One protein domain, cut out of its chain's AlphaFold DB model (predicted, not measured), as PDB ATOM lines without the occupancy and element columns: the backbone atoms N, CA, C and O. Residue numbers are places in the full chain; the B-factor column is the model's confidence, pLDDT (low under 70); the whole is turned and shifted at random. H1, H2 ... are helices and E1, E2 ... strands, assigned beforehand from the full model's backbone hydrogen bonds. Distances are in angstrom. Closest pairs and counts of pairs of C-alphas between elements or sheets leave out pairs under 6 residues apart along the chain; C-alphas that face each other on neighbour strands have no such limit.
ATOM      1  N   SER A   2     -33.750  28.395  34.449       89.19
ATOM      2  CA  SER A   2     -33.062  29.487  35.173       89.19
ATOM      3  C   SER A   2     -32.586  30.610  34.251       89.19
ATOM      4  O   SER A   2     -32.820  31.775  34.543       89.19
ATOM      5  N   ASP A   3     -32.010  30.260  33.103       91.69
ATOM      6  CA  ASP A   3     -31.394  31.242  32.201       91.69
ATOM      7  C   ASP A   3     -32.444  32.156  31.548       91.69
ATOM      8  O   ASP A   3     -32.235  33.356  31.390       91.69
ATOM      9  N   LEU A   4     -33.621  31.611  31.214       91.88
ATOM     10  CA  LEU A   4     -34.743  32.410  30.705       91.88
ATOM     11  C   LEU A   4     -35.279  33.362  31.774       91.88
ATOM     12  O   LEU A   4     -35.600  34.509  31.470       91.88
ATOM     13  N   GLN A   5     -35.360  32.890  33.017       93.69
ATOM     14  CA  GLN A   5     -35.810  33.701  34.139       93.69
ATOM     15  C   GLN A   5     -34.854  34.871  34.390       93.69
ATOM     16  O   GLN A   5     -35.313  36.005  34.496       93.69
ATOM     17  N   GLU A   6     -33.542  34.623  34.339       95.81
ATOM     18  CA  GLU A   6     -32.527  35.672  34.432       95.81
ATOM     19  C   GLU A   6     -32.664  36.714  33.307       95.81
ATOM     20  O   GLU A   6     -32.641  37.920  33.560       95.81
ATOM     21  N   VAL A   7     -32.850  36.277  32.057       94.88
ATOM     22  CA  VAL A   7     -33.051  37.190  30.920       94.88
ATOM     23  C   VAL A   7     -34.324  38.029  31.096       94.88
ATOM     24  O   VAL A   7     -34.310  39.235  30.841       94.88
ATOM     25  N   PHE A   8     -35.419  37.433  31.572       94.81
ATOM     26  CA  PHE A   8     -36.666  38.157  31.834       94.81
ATOM     27  C   PHE A   8     -36.553  39.137  33.002       94.81
ATOM     28  O   PHE A   8     -37.112  40.233  32.919       94.81
ATOM     29  N   ASP A   9     -35.816  38.791  34.059       96.19
ATOM     30  CA  ASP A   9     -35.490  39.713  35.150       96.19
ATOM     31  C   ASP A   9     -34.701  40.917  34.625       96.19
ATOM     32  O   ASP A   9     -35.047  42.061  34.917       96.19
ATOM     33  N   ARG A  10     -33.695  40.688  33.769       96.44
ATOM     34  CA  ARG A  10     -32.923  41.770  33.139       96.44
ATOM     35  C   ARG A  10     -33.790  42.668  32.257       96.44
ATOM     36  O   ARG A  10     -33.653  43.887  32.337       96.44
ATOM     37  N   PHE A  11     -34.702  42.106  31.458       96.31
ATOM     38  CA  PHE A  11     -35.639  42.913  30.670       96.31
ATOM     39  C   PHE A  11     -36.553  43.761  31.553       96.31
ATOM     40  O   PHE A  11     -36.702  44.952  31.287       96.31
ATOM     41  N   ARG A  12     -37.100  43.183  32.632       95.69
ATOM     42  CA  ARG A  12     -37.926  43.913  33.605       95.69
ATOM     43  C   ARG A  12     -37.155  45.057  34.259       95.69
ATOM     44  O   ARG A  12     -37.654  46.177  34.278       95.69
ATOM     45  N   ASN A  13     -35.927  44.801  34.704       96.69
ATOM     46  CA  ASN A  13     -35.070  45.812  35.329       96.69
ATOM     47  C   ASN A  13     -34.689  46.944  34.363       96.69
ATOM     48  O   ASN A  13     -34.554  48.089  34.780       96.69
ATOM     49  N   ALA A  14     -34.543  46.641  33.071       96.38
ATOM     50  CA  ALA A  14     -34.261  47.625  32.027       96.38
ATOM     51  C   ALA A  14     -35.521  48.319  31.465       96.38
ATOM     52  O   ALA A  14     -35.403  49.145  30.560       96.38
ATOM     53  N   GLY A  15     -36.724  47.971  31.940       95.12
ATOM     54  CA  GLY A  15     -37.988  48.497  31.410       95.12
ATOM     55  C   GLY A  15     -38.305  48.056  29.973       95.12
ATOM     56  O   GLY A  15     -39.108  48.694  29.292       95.12
ATOM     57  N   LEU A  16     -37.682  46.978  29.487       95.75
ATOM     58  CA  LEU A  16     -37.890  46.441  28.144       95.75
ATOM     59  C   LEU A  16     -39.064  45.454  28.132       95.75
ATOM     60  O   LEU A  16     -39.175  44.579  28.990       95.75
ATOM     61  N   LYS A  17     -39.928  45.566  27.118       92.31
ATOM     62  CA  LYS A  17     -41.041  44.637  26.881       92.31
ATOM     63  C   LYS A  17     -40.745  43.766  25.665       92.31
ATOM     64  O   LYS A  17     -40.316  44.262  24.626       92.31
ATOM     65  N   LEU A  18     -41.003  42.470  25.795       90.81
ATOM     66  CA  LEU A  18     -40.945  41.521  24.688       90.81
ATOM     67  C   LEU A  18     -42.286  41.495  23.952       90.81
ATOM     68  O   LEU A  18     -43.333  41.604  24.584       90.81
ATOM     69  N   ASN A  19     -42.257  41.312  22.632       91.19
ATOM     70  CA  ASN A  19     -43.456  40.996  21.857       91.19
ATOM     71  C   ASN A  19     -43.631  39.465  21.831       91.19
ATOM     72  O   ASN A  19     -42.855  38.806  21.132       91.19
ATOM     73  N   PRO A  20     -44.640  38.894  22.518       88.44
ATOM     74  CA  PRO A  20     -44.810  37.445  22.606       88.44
ATOM     75  C   PRO A  20     -44.963  36.764  21.243       88.44
ATOM     76  O   PRO A  20     -44.464  35.660  21.065       88.44
ATOM     77  N   GLN A  21     -45.577  37.434  20.258       87.88
ATOM     78  CA  GLN A  21     -45.777  36.885  18.910       87.88
ATOM     79  C   GLN A  21     -44.461  36.689  18.144       87.88
ATOM     80  O   GLN A  21     -44.396  35.877  17.227       87.88
ATOM     81  N   LYS A  22     -43.409  37.435  18.504       84.88
ATOM     82  CA  LYS A  22     -42.076  37.335  17.888       84.88
ATOM     83  C   LYS A  22     -41.105  36.490  18.715       84.88
ATOM     84  O   LYS A  22     -39.965  36.295  18.299       84.88
ATOM     85  N   CYS A  23     -41.524  36.005  19.882       88.94
ATOM     86  CA  CYS A  23     -40.693  35.189  20.753       88.94
ATOM     87  C   CYS A  23     -40.936  33.701  20.495       88.94
ATOM     88  O   CYS A  23     -42.069  33.240  20.421       88.94
ATOM     89  N   THR A  24     -39.852  32.935  20.416       86.06
ATOM     90  CA  THR A  24     -39.884  31.469  20.408       86.06
ATOM     91  C   THR A  24     -38.977  30.976  21.529       86.06
ATOM     92  O   THR A  24     -37.882  31.504  21.719       86.06
ATOM     93  N   PHE A  25     -39.446  30.011  22.319       88.44
ATOM     94  CA  PHE A  25     -38.754  29.551  23.524       88.44
ATOM     95  C   PHE A  25     -38.548  28.043  23.477       88.44
ATOM     96  O   PHE A  25     -39.452  27.312  23.095       88.44
ATOM     97  N   ALA A  26     -37.368  27.591  23.912       86.44
ATOM     98  CA  ALA A  26     -37.027  26.173  24.063       86.44
ATOM     99  C   ALA A  26     -37.239  25.301  22.802       86.44
ATOM    100  O   ALA A  26     -37.456  24.094  22.910       86.44
ATOM    101  N   ASN A  27     -37.138  25.886  21.604       88.12
ATOM    102  CA  ASN A  27     -37.176  25.126  20.356       88.12
ATOM    103  C   ASN A  27     -35.860  24.361  20.134       88.12
ATOM    104  O   ASN A  27     -34.778  24.851  20.458       88.12
ATOM    105  N   SER A  28     -35.939  23.188  19.498       88.31
ATOM    106  CA  SER A  28     -34.764  22.396  19.093       88.31
ATOM    107  C   SER A  28     -33.933  23.047  17.980       88.31
ATOM    108  O   SER A  28     -32.790  22.651  17.739       88.31
ATOM    109  N   SER A  29     -34.512  24.023  17.281       87.56
ATOM    110  CA  SER A  29     -33.830  24.879  16.320       87.56
ATOM    111  C   SER A  29     -34.435  26.282  16.304       87.56
ATOM    112  O   SER A  29     -35.599  26.481  16.658       87.56
ATOM    113  N   ALA A  30     -33.641  27.270  15.899       86.94
ATOM    114  CA  ALA A  30     -34.070  28.661  15.806       86.94
ATOM    115  C   ALA A  30     -33.370  29.380  14.651       86.94
ATOM    116  O   ALA A  30     -32.230  29.065  14.307       86.94
ATOM    117  N   ILE A  31     -34.042  30.376  14.068       81.12
ATOM    118  CA  ILE A  31     -33.397  31.327  13.161       81.12
ATOM    119  C   ILE A  31     -32.873  32.485  14.005       81.12
ATOM    120  O   ILE A  31     -33.647  33.192  14.646       81.12
ATOM    121  N   PHE A  32     -31.562  32.695  13.995       78.56
ATOM    122  CA  PHE A  32     -30.903  33.769  14.730       78.56
ATOM    123  C   PHE A  32     -29.917  34.490  13.812       78.56
ATOM    124  O   PHE A  32     -29.077  33.850  13.184       78.56
ATOM    125  N   LEU A  33     -30.056  35.815  13.686       70.06
ATOM    126  CA  LEU A  33     -29.231  36.666  12.812       70.06
ATOM    127  C   LEU A  33     -29.091  36.140  11.367       70.06
ATOM    128  O   LEU A  33     -28.041  36.252  10.746       70.06
ATOM    129  N   GLY A  34     -30.151  35.535  10.819       64.94
ATOM    130  CA  GLY A  34     -30.116  34.975   9.465       64.94
ATOM    131  C   GLY A  34     -29.351  33.653   9.347       64.94
ATOM    132  O   GLY A  34     -28.945  33.291   8.244       64.94
ATOM    133  N   HIS A  35     -29.182  32.928  10.455       70.56
ATOM    134  CA  HIS A  35     -28.635  31.575  10.525       70.56
ATOM    135  C   HIS A  35     -29.649  30.623  11.162       70.56
ATOM    136  O   HIS A  35     -30.300  30.976  12.137       70.56
ATOM    137  N   HIS A  36     -29.772  29.406  10.637       78.38
ATOM    138  CA  HIS A  36     -30.520  28.334  11.287       78.38
ATOM    139  C   HIS A  36     -29.600  27.597  12.261       78.38
ATOM    140  O   HIS A  36     -28.671  26.905  11.847       78.38
ATOM    141  N   ILE A  37     -29.856  27.761  13.553       82.19
ATOM    142  CA  ILE A  37     -29.118  27.125  14.641       82.19
ATOM    143  C   ILE A  37     -29.885  25.880  15.074       82.19
ATOM    144  O   ILE A  37     -31.093  25.934  15.293       82.19
ATOM    145  N   SER A  38     -29.183  24.758  15.185       86.19
ATOM    146  CA  SER A  38     -29.734  23.458  15.583       86.19
ATOM    147  C   SER A  38     -28.677  22.631  16.314       86.19
ATOM    148  O   SER A  38     -27.505  23.011  16.334       86.19
ATOM    149  N   LYS A  39     -29.062  21.479  16.878       81.94
ATOM    150  CA  LYS A  39     -28.107  20.547  17.509       81.94
ATOM    151  C   LYS A  39     -27.029  20.050  16.537       81.94
ATOM    152  O   LYS A  39     -25.934  19.710  16.960       81.94
ATOM    153  N   GLU A  40     -27.329  20.026  15.237       75.69
ATOM    154  CA  GLU A  40     -26.393  19.647  14.176       75.69
ATOM    155  C   GLU A  40     -25.423  20.776  13.784       75.69
ATOM    156  O   GLU A  40     -24.601  20.594  12.886       75.69
ATOM    157  N   GLY A  41     -25.531  21.947  14.417       76.44
ATOM    158  CA  GLY A  41     -24.712  23.125  14.153       76.44
ATOM    159  C   GLY A  41     -25.479  24.262  13.477       76.44
ATOM    160  O   GLY A  41     -26.714  24.321  13.481       76.44
ATOM    161  N   ILE A  42     -24.713  25.196  12.910       75.31
ATOM    162  CA  ILE A  42     -25.212  26.399  12.240       75.31
ATOM    163  C   ILE A  42     -25.325  26.109  10.741       75.31
ATOM    164  O   ILE A  42     -24.355  25.698  10.106       75.31
ATOM    165  N   ARG A  43     -26.499  26.354  10.157       73.12
ATOM    166  CA  ARG A  43     -26.780  26.199   8.721       73.12
ATOM    167  C   ARG A  43     -27.361  27.485   8.128       73.12
ATOM    168  O   ARG A  43     -27.901  28.316   8.861       73.12
ATOM    169  N   PRO A  44     -27.278  27.683   6.805       70.19
ATOM    170  CA  PRO A  44     -28.084  28.693   6.130       70.19
ATOM    171  C   PRO A  44     -29.585  28.477   6.434       70.19
ATOM    172  O   PRO A  44     -30.029  27.328   6.452       70.19
TER     173      PRO A  44
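Overview. This is residues 2 to 44 of the 542 residues of the protein "RT_RNaseH_2 domain-containing protein" of Mytilus coruscus (UniProt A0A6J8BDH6). A single helix, H1, and a small sheet of three short strands, E1, E2 and E3, lie at opposite ends of a loose, elongated shape, joined by one long winding link. The helix does not pack on the sheet, and the middle between the two is open, crossed by the link, of which residues 19 to 24 stand free. The printed part has 43 residues, with one named helix followed by three named strands, in the order H1 E1 E2 E3; the sheet has the order E1 - E2 - E3 and is antiparallel throughout. The class is mixed, helices and strands, and the whole is loose, with a radius of gyration of the C-alphas of 12.7 A and spans of 34 by 21 by 15 A.

Along the chain. H1 is residues 2 to 13, from C-alpha 2 at (-33.062, 29.487, 35.173) to C-alpha 13 at (-35.070, 45.812, 35.329), 16.4 A. Residues 14 to 28 hold no named element. E1 is residues 29 to 32, 9.5 A long, and begins with C-alpha 29 at (-33.830, 24.879, 16.320). E2 is residues 35 to 38, 9.6 A long. E3 is residues 41 to 43, 6.6 A long, and ends with C-alpha 43 at (-26.780, 26.199, 8.721).

Arrangement. H1 is not on the sheet, with 0 pairs of C-alphas within 10 A, and it is apart from E2 and from E3. In H1 every O i to N i+4 pair is within hydrogen-bond range. The three strands form a meander, each the antiparallel neighbour of the one before. E1, an edge strand, and E2, the inner strand, form a hairpin, their directions at 156 degrees. Across this pair C-alphas 29 and 38 face each other at 4.4 A, and N 30 and O 37 are within hydrogen-bond range at 2.9 A, as are N 32 and O 35 at 2.8 A. E2 and E3, the other edge strand, form a second hairpin, their directions at 147 degrees. Here C-alphas 37 and 42 face each other at 4.6 A, and N 36 and O 43 are within hydrogen-bond range at 2.8 A, as are N 38 and O 41 at 3.0 A.

Size, cuts and confidence. The two C-alphas farthest apart are those of Gly 15 and Glu 40, at 35.5 A; the C-alphas of Ser 2 and Pro 44, the first and last printed residues, are 29.5 A apart. The printed part has no cut. The link from H1 to E1, with 15 residues, is long, while those from E1 to E2 and from E2 to E3, with 2 residues each, are tight. Residues 9 to 15, of which 9 to 13 belong to H1, also stand free. The mean pLDDT of the printed part is 86.5, and one printed residue, Gly 34, is under 70.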